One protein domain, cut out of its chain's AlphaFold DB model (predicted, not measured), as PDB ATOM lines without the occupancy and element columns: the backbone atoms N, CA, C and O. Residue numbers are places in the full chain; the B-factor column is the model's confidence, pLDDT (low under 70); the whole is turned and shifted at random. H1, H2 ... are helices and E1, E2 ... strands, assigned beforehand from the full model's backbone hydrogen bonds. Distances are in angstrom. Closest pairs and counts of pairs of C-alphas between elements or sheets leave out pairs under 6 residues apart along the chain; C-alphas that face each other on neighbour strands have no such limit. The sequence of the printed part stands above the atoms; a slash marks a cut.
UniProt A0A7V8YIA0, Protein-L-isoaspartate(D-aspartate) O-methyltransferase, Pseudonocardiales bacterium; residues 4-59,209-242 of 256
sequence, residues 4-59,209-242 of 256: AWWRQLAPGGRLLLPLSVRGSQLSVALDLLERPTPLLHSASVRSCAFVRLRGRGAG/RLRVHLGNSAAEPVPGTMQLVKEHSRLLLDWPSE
ATOM      1  N   ALA A   4     186.718 169.702 200.264       88.75
ATOM      2  CA  ALA A   4     185.484 169.314 199.582       88.75
ATOM      3  C   ALA A   4     185.686 168.110 198.648       88.75
ATOM      4  O   ALA A   4     184.848 167.217 198.638       88.75
ATOM      5  N   TRP A   5     186.807 168.059 197.918       88.94
ATOM      6  CA  TRP A   5     187.109 166.943 197.012       88.94
ATOM      7  C   TRP A   5     187.293 165.642 197.776       88.94
ATOM      8  O   TRP A   5     186.802 164.606 197.355       88.94
ATOM      9  N   TRP A   6     187.939 165.714 198.937       86.44
ATOM     10  CA  TRP A   6     188.070 164.565 199.817       86.44
ATOM     11  C   TRP A   6     186.719 164.058 200.319       86.44
ATOM     12  O   TRP A   6     186.443 162.870 200.239       86.44
ATOM     13  N   ARG A   7     185.865 164.954 200.836       86.94
ATOM     14  CA  ARG A   7     184.548 164.586 201.388       86.94
ATOM     15  C   ARG A   7     183.606 163.956 200.359       86.94
ATOM     16  O   ARG A   7     182.637 163.322 200.749       86.94
ATOM     17  N   GLN A   8     183.872 164.166 199.073       89.38
ATOM     18  CA  GLN A   8     183.091 163.620 197.965       89.38
ATOM     19  C   GLN A   8     183.643 162.285 197.439       89.38
ATOM     20  O   GLN A   8     183.019 161.684 196.566       89.38
ATOM     21  N   LEU A   9     184.790 161.807 197.938       90.31
ATOM     22  CA  LEU A   9     185.312 160.492 197.573       90.31
ATOM     23  C   LEU A   9     184.497 159.396 198.262       90.31
ATOM     24  O   LEU A   9     184.372 159.373 199.485       90.31
ATOM     25  N   ALA A  10     183.981 158.462 197.466       87.75
ATOM     26  CA  ALA A  10     183.464 157.202 197.985       87.75
ATOM     27  C   ALA A  10     184.610 156.352 198.579       87.75
ATOM     28  O   ALA A  10     185.769 156.543 198.188       87.75
ATOM     29  N   PRO A  11     184.315 155.388 199.471       83.38
ATOM     30  CA  PRO A  11     185.303 154.417 199.937       83.38
ATOM     31  C   PRO A  11     186.009 153.721 198.765       83.38
ATOM     32  O   PRO A  11     185.368 153.323 197.791       83.38
ATOM     33  N   GLY A  12     187.338 153.613 198.831       81.69
ATOM     34  CA  GLY A  12     188.165 153.101 197.727       81.69
ATOM     35  C   GLY A  12     188.253 154.027 196.503       81.69
ATOM     36  O   GLY A  12     188.807 153.643 195.474       81.69
ATOM     37  N   GLY A  13     187.709 155.242 196.596       89.44
ATOM     38  CA  GLY A  13     187.749 156.238 195.539       89.44
ATOM     39  C   GLY A  13     189.161 156.754 195.262       89.44
ATOM     40  O   GLY A  13     190.012 156.844 196.152       89.44
ATOM     41  N   ARG A  14     189.378 157.151 194.006       94.56
ATOM     42  CA  ARG A  14     190.623 157.746 193.515       94.56
ATOM     43  C   ARG A  14     190.390 159.179 193.061       94.56
ATOM     44  O   ARG A  14     189.475 159.455 192.289       94.56
ATOM     45  N   LEU A  15     191.277 160.072 193.475       94.31
ATOM     46  CA  LEU A  15     191.313 161.457 193.036       94.31
ATOM     47  C   LEU A  15     192.446 161.649 192.025       94.31
ATOM     48  O   LEU A  15     193.614 161.513 192.377       94.31
ATOM     49  N   LEU A  16     192.111 161.981 190.779       94.12
ATOM     50  CA  LEU A  16     193.084 162.377 189.759       94.12
ATOM     51  C   LEU A  16     193.020 163.892 189.581       94.12
ATOM     52  O   LEU A  16     191.989 164.419 189.169       94.12
ATOM     53  N   LEU A  17     194.103 164.595 189.905       91.19
ATOM     54  CA  LEU A  17     194.138 166.053 189.806       91.19
ATOM     55  C   LEU A  17     195.520 166.601 189.446       91.19
ATOM     56  O   LEU A  17     196.537 165.957 189.725       91.19
ATOM     57  N   PRO A  18     195.573 167.818 188.875       89.94
ATOM     58  CA  PRO A  18     196.798 168.593 188.833       89.94
ATOM     59  C   PRO A  18     197.140 169.108 190.238       89.94
ATOM     60  O   PRO A  18     196.366 169.840 190.857       89.94
ATOM     61  N   LEU A  19     198.322 168.766 190.736       89.06
ATOM     62  CA  LEU A  19     198.866 169.252 191.996       89.06
ATOM     63  C   LEU A  19     200.079 170.139 191.731       89.06
ATOM     64  O   LEU A  19     200.983 169.751 190.996       89.06
ATOM     65  N   SER A  20     200.128 171.318 192.358       86.81
ATOM     66  CA  SER A  20     201.328 172.151 192.309       86.81
ATOM     67  C   SER A  20     202.213 171.942 193.537       86.81
ATOM     68  O   SER A  20     201.765 172.097 194.674       86.81
ATOM     69  N   VAL A  21     203.483 171.633 193.291       86.25
ATOM     70  CA  VAL A  21     204.538 171.497 194.297       86.25
ATOM     71  C   VAL A  21     205.586 172.561 193.996       86.25
ATOM     72  O   VAL A  21     206.400 172.387 193.096       86.25
ATOM     73  N   ARG A  22     205.502 173.697 194.704       83.25
ATOM     74  CA  ARG A  22     206.451 174.824 194.614       83.25
ATOM     75  C   ARG A  22     206.810 175.208 193.166       83.25
ATOM     76  O   ARG A  22     207.964 175.211 192.763       83.25
ATOM     77  N   GLY A  23     205.782 175.481 192.362       77.81
ATOM     78  CA  GLY A  23     205.923 175.855 190.948       77.81
ATOM     79  C   GLY A  23     205.860 174.675 189.970       77.81
ATOM     80  O   GLY A  23     205.296 174.831 188.886       77.81
ATOM     81  N   SER A  24     206.309 173.475 190.357       85.19
ATOM     82  CA  SER A  24     206.119 172.251 189.561       85.19
ATOM     83  C   SER A  24     204.642 171.876 189.485       85.19
ATOM     84  O   SER A  24     203.932 171.962 190.487       85.19
ATOM     85  N   GLN A  25     204.167 171.465 188.307       87.69
ATOM     86  CA  GLN A  25     202.824 170.919 188.109       87.69
ATOM     87  C   GLN A  25     202.916 169.410 187.887       87.69
ATOM     88  O   GLN A  25     203.652 168.939 187.022       87.69
ATOM     89  N   LEU A  26     202.158 168.659 188.678       92.31
ATOM     90  CA  LEU A  26     202.147 167.204 188.675       92.31
ATOM     91  C   LEU A  26     200.734 166.695 188.392       92.31
ATOM     92  O   LEU A  26     199.778 167.175 188.991       92.31
ATOM     93  N   SER A  27     200.602 165.705 187.515       94.81
ATOM     94  CA  SER A  27     199.403 164.885 187.377       94.81
ATOM     95  C   SER A  27     199.498 163.785 188.420       94.81
ATOM     96  O   SER A  27     200.441 162.987 188.381       94.81
ATOM     97  N   VAL A  28     198.582 163.780 189.385       95.75
ATOM     98  CA  VAL A  28     198.650 162.872 190.530       95.75
ATOM     99  C   VAL A  28     197.352 162.095 190.657       95.75
ATOM    100  O   VAL A  28     196.285 162.694 190.790       95.75
ATOM    101  N   ALA A  29     197.458 160.767 190.661       96.81
ATOM    102  CA  ALA A  29     196.391 159.874 191.092       96.81
ATOM    103  C   ALA A  29     196.585 159.543 192.574       96.81
ATOM    104  O   ALA A  29     197.632 159.017 192.951       96.81
ATOM    105  N   LEU A  30     195.588 159.841 193.400       95.56
ATOM    106  CA  LEU A  30     195.600 159.650 194.845       95.56
ATOM    107  C   LEU A  30     194.508 158.663 195.257       95.56
ATOM    108  O   LEU A  30     193.332 158.932 195.024       95.56
ATOM    109  N   ASP A  31     194.894 157.569 195.900       94.25
ATOM    110  CA  ASP A  31     193.975 156.599 196.494       94.25
ATOM    111  C   ASP A  31     193.703 156.953 197.951       94.25
ATOM    112  O   ASP A  31     194.629 157.267 198.706       94.25
ATOM    113  N   LEU A  32     192.433 156.901 198.350       91.31
ATOM    114  CA  LEU A  32     192.044 157.068 199.744       91.31
ATOM    115  C   LEU A  32     192.418 155.813 200.544       91.31
ATOM    116  O   LEU A  32     191.904 154.727 200.281       91.31
ATOM    117  N   LEU A  33     193.293 155.975 201.540       88.25
ATOM    118  CA  LEU A  33     193.652 154.937 202.503       88.25
ATOM    119  C   LEU A  33     193.058 155.261 203.876       88.25
ATOM    120  O   LEU A  33     193.361 156.286 204.489       88.25
ATOM    121  N   GLU A  34     192.244 154.348 204.390       82.12
ATOM    122  CA  GLU A  34     191.516 154.510 205.649       82.12
ATOM    123  C   GLU A  34     192.250 153.803 206.812       82.12
ATOM    124  O   GLU A  34     191.820 152.722 207.207       82.12
ATOM    125  N   ARG A  35     193.388 154.308 207.353       67.19
ATOM    126  CA  ARG A  35     194.105 153.596 208.455       67.19
ATOM    127  C   ARG A  35     194.938 154.447 209.423       67.19
ATOM    128  O   ARG A  35     195.789 155.216 208.991       67.19
ATOM    129  N   PRO A  36     194.889 154.137 210.735       77.69
ATOM    130  CA  PRO A  36     193.885 154.668 211.678       77.69
ATOM    131  C   PRO A  36     193.607 156.180 211.534       77.69
ATOM    132  O   PRO A  36     192.573 156.651 211.990       77.69
ATOM    133  N   THR A  37     194.483 156.932 210.859       82.12
ATOM    134  CA  THR A  37     194.236 158.301 210.392       82.12
ATOM    135  C   THR A  37     194.114 158.302 208.861       82.12
ATOM    136  O   THR A  37     195.079 157.933 208.192       82.12
ATOM    137  N   PRO A  38     192.974 158.711 208.276       84.75
ATOM    138  CA  PRO A  38     192.796 158.733 206.824       84.75
ATOM    139  C   PRO A  38     193.851 159.589 206.099       84.75
ATOM    140  O   PRO A  38     194.116 160.726 206.495       84.75
ATOM    141  N   LEU A  39     194.433 159.058 205.019       90.19
ATOM    142  CA  LEU A  39     195.398 159.760 204.159       90.19
ATOM    143  C   LEU A  39     195.150 159.433 202.676       90.19
ATOM    144  O   LEU A  39     194.618 158.377 202.345       90.19
ATOM    145  N   LEU A  40     195.541 160.335 201.777       92.75
ATOM    146  CA  LEU A  40     195.580 160.073 200.336       92.75
ATOM    147  C   LEU A  40     196.999 159.661 199.948       92.75
ATOM    148  O   LEU A  40     197.946 160.392 200.231       92.75
ATOM    149  N   HIS A  41     197.152 158.520 199.288       93.12
ATOM    150  CA  HIS A  41     198.445 157.999 198.850       93.12
ATOM    151  C   HIS A  41     198.547 158.014 197.327       93.12
ATOM    152  O   HIS A  41     197.618 157.602 196.635       93.12
ATOM    153  N   SER A  42     199.673 158.465 196.778       95.81
ATOM    154  CA  SER A  42     199.872 158.466 195.332       95.81
ATOM    155  C   SER A  42     199.935 157.055 194.760       95.81
ATOM    156  O   SER A  42     200.839 156.287 195.089       95.81
ATOM    157  N   ALA A  43     199.035 156.757 193.831       95.88
ATOM    158  CA  ALA A  43     199.143 155.624 192.921       95.88
ATOM    159  C   ALA A  43     200.044 155.953 191.721       95.88
ATOM    160  O   ALA A  43     200.736 155.084 191.193       95.88
ATOM    161  N   SER A  44     200.044 157.213 191.281       96.25
ATOM    162  CA  SER A  44     200.947 157.702 190.241       96.25
ATOM    163  C   SER A  44     201.210 159.196 190.387       96.25
ATOM    164  O   SER A  44     200.354 159.958 190.839       96.25
ATOM    165  N   VAL A  45     202.411 159.601 189.979       96.31
ATOM    166  CA  VAL A  45     202.839 160.996 189.884       96.31
ATOM    167  C   VAL A  45     203.551 161.174 188.544       96.31
ATOM    168  O   VAL A  45     204.405 160.364 188.181       96.31
ATOM    169  N   ARG A  46     203.180 162.189 187.763       94.38
ATOM    170  CA  ARG A  46     203.826 162.519 186.481       94.38
ATOM    171  C   ARG A  46     203.980 164.024 186.341       94.38
ATOM    172  O   ARG A  46     203.064 164.756 186.702       94.38
ATOM    173  N   SER A  47     205.095 164.486 185.786       90.38
ATOM    174  CA  SER A  47     205.219 165.885 185.373       90.38
ATOM    175  C   SER A  47     204.211 166.208 184.264       90.38
ATOM    176  O   SER A  47     203.890 165.358 183.432       90.38
ATOM    177  N   CYS A  48     203.658 167.417 184.289       87.31
ATOM    178  CA  CYS A  48     202.644 167.869 183.338       87.31
ATOM    179  C   CYS A  48     202.600 169.404 183.274       87.31
ATOM    180  O   CYS A  48     203.140 170.086 184.142       87.31
ATOM    181  N   ALA A  49     201.903 169.943 182.276       82.25
ATOM    182  CA  ALA A  49     201.648 171.375 182.136       82.25
ATOM    183  C   ALA A  49     200.156 171.607 181.860       82.25
ATOM    184  O   ALA A  49     199.729 171.752 180.717       82.25
ATOM    185  N   PHE A  50     199.337 171.576 182.913       81.00
ATOM    186  CA  PHE A  50     197.907 171.871 182.798       81.00
ATOM    187  C   PHE A  50     197.647 173.374 182.815       81.00
ATOM    188  O   PHE A  50     198.299 174.125 183.549       81.00
ATOM    189  N   VAL A  51     196.586 173.785 182.116       83.38
ATOM    190  CA  VAL A  51     195.946 175.080 182.363       83.38
ATOM    191  C   VAL A  51     195.590 175.180 183.850       83.38
ATOM    192  O   VAL A  51     195.113 174.221 184.462       83.38
ATOM    193  N   ARG A  52     195.872 176.333 184.457       78.62
ATOM    194  CA  ARG A  52     195.672 176.545 185.894       78.62
ATOM    195  C   ARG A  52     194.181 176.565 186.240       78.62
ATOM    196  O   ARG A  52     193.363 177.122 185.508       78.62
ATOM    197  N   LEU A  53     193.844 175.981 187.391       80.44
ATOM    198  CA  LEU A  53     192.498 176.050 187.953       80.44
ATOM    199  C   LEU A  53     192.158 177.507 188.308       80.44
ATOM    200  O   LEU A  53     193.010 178.231 188.817       80.44
ATOM    201  N   ARG A  54     190.911 177.919 188.064       81.94
ATOM    202  CA  ARG A  54     190.383 179.246 188.423       81.94
ATOM    203  C   ARG A  54     189.401 179.131 189.596       81.94
ATOM    204  O   ARG A  54     188.850 178.062 189.849       81.94
ATOM    205  N   GLY A  55     189.154 180.238 190.294       82.25
ATOM    206  CA  GLY A  55     188.202 180.301 191.411       82.25
ATOM    207  C   GLY A  55     188.796 179.845 192.748       82.25
ATOM    208  O   GLY A  55     189.999 179.927 192.954       82.25
ATOM    209  N   ARG A  56     187.954 179.355 193.670       73.25
ATOM    210  CA  ARG A  56     188.322 179.091 195.085       73.25
ATOM    211  C   ARG A  56     189.413 178.027 195.291       73.25
ATOM    212  O   ARG A  56     189.934 177.907 196.388       73.25
ATOM    213  N   GLY A  57     189.729 177.241 194.263       69.81
ATOM    214  CA  GLY A  57     190.816 176.258 194.283       69.81
ATOM    215  C   GLY A  57     192.064 176.687 193.509       69.81
ATOM    216  O   GLY A  57     192.986 175.879 193.386       69.81
ATOM    217  N   ALA A  58     192.081 177.898 192.945       76.38
ATOM    218  CA  ALA A  58     193.242 178.425 192.244       76.38
ATOM    219  C   ALA A  58     194.425 178.533 193.215       76.38
ATOM    220  O   ALA A  58     194.294 179.073 194.310       76.38
ATOM    221  N   GLY A  59     195.573 177.982 192.817       69.88
ATOM    222  CA  GLY A  59     196.828 178.219 193.529       69.88
ATOM    223  C   GLY A  59     197.366 179.626 193.240       69.88
ATOM    224  O   GLY A  59     196.890 180.262 192.296       69.88
ATOM    225  N   ARG A 209     206.853 159.563 195.611       95.19
ATOM    226  CA  ARG A 209     205.721 159.150 196.438       95.19
ATOM    227  C   ARG A 209     205.169 160.348 197.186       95.19
ATOM    228  O   ARG A 209     205.912 161.152 197.745       95.19
ATOM    229  N   LEU A 210     203.846 160.455 197.193       94.06
ATOM    230  CA  LEU A 210     203.119 161.509 197.873       94.06
ATOM    231  C   LEU A 210     202.116 160.903 198.850       94.06
ATOM    232  O   LEU A 210     201.265 160.098 198.471       94.06
ATOM    233  N   ARG A 211     202.170 161.358 200.097       93.06
ATOM    234  CA  ARG A 211     201.101 161.166 201.080       93.06
ATOM    235  C   ARG A 211     200.502 162.519 201.408       93.06
ATOM    236  O   ARG A 211     201.228 163.465 201.702       93.06
ATOM    237  N   VAL A 212     199.183 162.627 201.337       92.69
ATOM    238  CA  VAL A 212     198.461 163.866 201.613       92.69
ATOM    239  C   VAL A 212     197.555 163.656 202.812       92.69
ATOM    240  O   VAL A 212     196.612 162.867 202.767       92.69
ATOM    241  N   HIS A 213     197.834 164.406 203.867       89.75
ATOM    242  CA  HIS A 213     196.977 164.520 205.036       89.75
ATOM    243  C   HIS A 213     196.135 165.787 204.903       89.75
ATOM    244  O   HIS A 213     196.637 166.836 204.484       89.75
ATOM    245  N   LEU A 214     194.849 165.701 205.242       86.38
ATOM    246  CA  LEU A 214     194.017 166.893 205.361       86.38
ATOM    247  C   LEU A 214     194.290 167.628 206.668       86.38
ATOM    248  O   LEU A 214     194.548 167.017 207.703       86.38
ATOM    249  N   GLY A 215     194.166 168.950 206.604       79.56
ATOM    250  CA  GLY A 215     194.461 169.821 207.730       79.56
ATOM    251  C   GLY A 215     195.959 170.075 207.900       79.56
ATOM    252  O   GLY A 215     196.807 169.541 207.182       79.56
ATOM    253  N   ASN A 216     196.271 170.952 208.849       67.94
ATOM    254  CA  ASN A 216     197.625 171.423 209.124       67.94
ATOM    255  C   ASN A 216     198.179 170.925 210.467       67.94
ATOM    256  O   ASN A 216     199.277 171.347 210.831       67.94
ATOM    257  N   SER A 217     197.464 170.033 211.169       65.44
ATOM    258  CA  SER A 217     197.902 169.492 212.462       65.44
ATOM    259  C   SER A 217     199.329 168.945 212.368       65.44
ATOM    260  O   SER A 217     199.724 168.393 211.335       65.44
ATOM    261  N   ALA A 218     200.119 169.167 213.418       56.94
ATOM    262  CA  ALA A 218     201.514 168.760 213.480       56.94
ATOM    263  C   ALA A 218     201.610 167.229 213.469       56.94
ATOM    264  O   ALA A 218     201.509 166.578 214.501       56.94
ATOM    265  N   ALA A 219     201.777 166.655 212.280       62.06
ATOM    266  CA  ALA A 219     202.232 165.281 212.147       62.06
ATOM    267  C   ALA A 219     203.716 165.231 212.516       62.06
ATOM    268  O   ALA A 219     204.476 166.117 212.105       62.06
ATOM    269  N   GLU A 220     204.113 164.202 213.262       67.06
ATOM    270  CA  GLU A 220     205.517 163.976 213.586       67.06
ATOM    271  C   GLU A 220     206.360 163.903 212.302       67.06
ATOM    272  O   GLU A 220     205.910 163.341 211.293       67.06
ATOM    273  N   PRO A 221     207.567 164.494 212.298       68.94
ATOM    274  CA  PRO A 221     208.487 164.362 211.182       68.94
ATOM    275  C   PRO A 221     208.769 162.882 210.923       68.94
ATOM    276  O   PRO A 221     209.274 162.181 211.797       68.94
ATOM    277  N   VAL A 222     208.465 162.403 209.717       76.44
ATOM    278  CA  VAL A 222     208.844 161.049 209.309       76.44
ATOM    279  C   VAL A 222     210.249 161.128 208.704       76.44
ATOM    280  O   VAL A 222     210.431 161.849 207.714       76.44
ATOM    281  N   PRO A 223     211.249 160.419 209.262       77.38
ATOM    282  CA  PRO A 223     212.606 160.425 208.727       77.38
ATOM    283  C   PRO A 223     212.635 160.065 207.238       77.38
ATOM    284  O   PRO A 223     211.920 159.169 206.792       77.38
ATOM    285  N   GLY A 224     213.453 160.780 206.463       79.81
ATOM    286  CA  GLY A 224     213.576 160.560 205.018       79.81
ATOM    287  C   GLY A 224     212.418 161.109 204.176       79.81
ATOM    288  O   GLY A 224     212.412 160.904 202.967       79.81
ATOM    289  N   THR A 225     211.459 161.819 204.782       85.50
ATOM    290  CA  THR A 225     210.378 162.499 204.051       85.50
ATOM    291  C   THR A 225     210.529 164.011 204.128       85.50
ATOM    292  O   THR A 225     210.867 164.565 205.174       85.50
ATOM    293  N   MET A 226     210.245 164.689 203.020       90.31
ATOM    294  CA  MET A 226     210.075 166.135 202.998       90.31
ATOM    295  C   MET A 226     208.620 166.482 203.278       90.31
ATOM    296  O   MET A 226     207.706 165.831 202.772       90.31
ATOM    297  N   GLN A 227     208.395 167.541 204.049       90.06
ATOM    298  CA  GLN A 227     207.062 167.987 204.418       90.06
ATOM    299  C   GLN A 227     206.766 169.362 203.822       90.06
ATOM    300  O   GLN A 227     207.480 170.327 204.074       90.06
ATOM    301  N   LEU A 228     205.672 169.459 203.066       88.50
ATOM    302  CA  LEU A 228     205.155 170.724 202.551       88.50
ATOM    303  C   LEU A 228     203.776 170.996 203.144       88.50
ATOM    304  O   LEU A 228     202.828 170.234 202.939       88.50
ATOM    305  N   VAL A 229     203.660 172.105 203.869       88.00
ATOM    306  CA  VAL A 229     202.386 172.579 204.413       88.00
ATOM    307  C   VAL A 229     201.712 173.471 203.374       88.00
ATOM    308  O   VAL A 229     202.322 174.386 202.827       88.00
ATOM    309  N   LYS A 230     200.448 173.181 203.075       86.00
ATOM    310  CA  LYS A 230     199.558 173.997 202.242       86.00
ATOM    311  C   LYS A 230     198.351 174.405 203.077       86.00
ATOM    312  O   LYS A 230     198.075 173.788 204.102       86.00
ATOM    313  N   GLU A 231     197.590 175.377 202.584       84.56
ATOM    314  CA  GLU A 231     196.428 175.957 203.276       84.56
ATOM    315  C   GLU A 231     195.476 174.915 203.895       84.56
ATOM    316  O   GLU A 231     195.025 175.066 205.027       84.56
ATOM    317  N   HIS A 232     195.196 173.823 203.178       87.44
ATOM    318  CA  HIS A 232     194.239 172.799 203.620       87.44
ATOM    319  C   HIS A 232     194.816 171.388 203.727       87.44
ATOM    320  O   HIS A 232     194.085 170.436 204.008       87.44
ATOM    321  N   SER A 233     196.104 171.218 203.443       89.00
ATOM    322  CA  SER A 233     196.695 169.888 203.360       89.00
ATOM    323  C   SER A 233     198.179 169.913 203.650       89.00
ATOM    324  O   SER A 233     198.878 170.848 203.271       89.00
ATOM    325  N   ARG A 234     198.673 168.822 204.211       90.25
ATOM    326  CA  ARG A 234     200.090 168.566 204.422       90.25
ATOM    327  C   ARG A 234     200.526 167.438 203.499       90.25
ATOM    328  O   ARG A 234     199.880 166.396 203.437       90.25
ATOM    329  N   LEU A 235     201.591 167.681 202.751       91.81
ATOM    330  CA  LEU A 235     202.150 166.756 201.778       91.81
ATOM    331  C   LEU A 235     203.438 166.183 202.372       91.81
ATOM    332  O   LEU A 235     204.316 166.953 202.755       91.81
ATOM    333  N   LEU A 236     203.546 164.862 202.438       93.00
ATOM    334  CA  LEU A 236     204.797 164.155 202.697       93.00
ATOM    335  C   LEU A 236     205.308 163.603 201.369       93.00
ATOM    336  O   LEU A 236     204.557 162.934 200.655       93.00
ATOM    337  N   LEU A 237     206.554 163.920 201.044       93.62
ATOM    338  CA  LEU A 237     207.202 163.603 199.780       93.62
ATOM    339  C   LEU A 237     208.447 162.769 200.045       93.62
ATOM    340  O   LEU A 237     209.264 163.138 200.887       93.62
ATOM    341  N   ASP A 238     208.611 161.683 199.305       93.31
ATOM    342  CA  ASP A 238     209.826 160.879 199.338       93.31
ATOM    343  C   ASP A 238     210.122 160.260 197.973       93.31
ATOM    344  O   ASP A 238     209.219 159.984 197.179       93.31
ATOM    345  N   TRP A 239     211.410 160.053 197.715       92.06
ATOM    346  CA  TRP A 239     211.891 159.243 196.607       92.06
ATOM    347  C   TRP A 239     212.501 157.972 197.186       92.06
ATOM    348  O   TRP A 239     213.572 158.041 197.791       92.06
ATOM    349  N   PRO A 240     211.832 156.818 197.048       80.06
ATOM    350  CA  PRO A 240     212.388 155.562 197.514       80.06
ATOM    351  C   PRO A 240     213.646 155.246 196.705       80.06
ATOM    352  O   PRO A 240     213.621 155.263 195.474       80.06
ATOM    353  N   SER A 241     214.739 154.920 197.385       67.81
ATOM    354  CA  SER A 241     215.863 154.266 196.727       67.81
ATOM    355  C   SER A 241     215.463 152.825 196.396       67.81
ATOM    356  O   SER A 241     214.858 152.125 197.214       67.81
ATOM    357  N   GLU A 242     215.796 152.345 195.194       53.34
ATOM    358  CA  GLU A 242     215.523 150.949 194.807       53.34
ATOM    359  C   GLU A 242     216.263 149.935 195.704       53.34
ATOM    360  O   GLU A 242     215.835 148.791 195.836       53.34
TER     361      GLU A 242
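Overview. This is residues 4 to 59 and 209 to 242 of the 256 residues of the protein "Protein-L-isoaspartate(D-aspartate) O-methyltransferase" of Pseudonocardiales bacterium (UniProt A0A7V8YIA0). One strongly twisted antiparallel sheet curls into a small, partly closed barrel, with its edge strands E1 and E5 near to meeting; the short helix H1 only grazes it. The printed part has 90 residues, with H1 followed by strands E1 to E6, and the sheet's order is E1 E2 E3 E4 E6 E5. It is mostly strand and compact, with a radius of gyration of the C-alphas of 13.1 A and spans of 34 by 30 by 25 A.

Arrangement. H1, residues 4 to 7, only grazes the sheet with residues 5 to 6; it is too short for an O i to N i+4 pair, and its one O i to N i+3 pair is within hydrogen-bond range. E1, residues 14 to 21, E2, residues 24 to 33, and E3, residues 39 to 47, form a meander, each strand the antiparallel neighbour of the one before. N 17 and O 28 are 3.0 A apart, and N 27 and O 46 2.8 A. E4, residues 209 to 214, is antiparallel to E3, with N 40 and O 212 2.9 A apart. E5, residues 226 to 230, and E6, residues 233 to 238, form a hairpin, with N 228 and O 235 2.9 A apart. E6 is antiparallel to E4, with N 211 and O 236 2.9 A apart. E1 and E5 are only just apart, their closest C-alphas 8.3 A from each other.

Along the chain. H1 begins at C-alpha 4, (185.484, 169.314, 199.582). E1 spans 19.6 A and bends by 63 degrees at residue 18, E2 spans 25.0 A and bends by 62 degrees at residue 27, and E3 spans 22.1 A and bends by 66 degrees at residue 43. E6 ends at C-alpha 238, (209.826, 160.879, 199.338).

Size, cuts and confidence. The C-alphas of Gly 55 and Glu 242, the two farthest apart, are 40.2 A from each other. Residues 60 to 208 are not printed, and C-alphas 59 and 209 are 21.2 A apart across this cut. E4 to E5 is a long link. Confidence is under 70 at residues 35, 57, 59, 216 to 221 and 241 to 242.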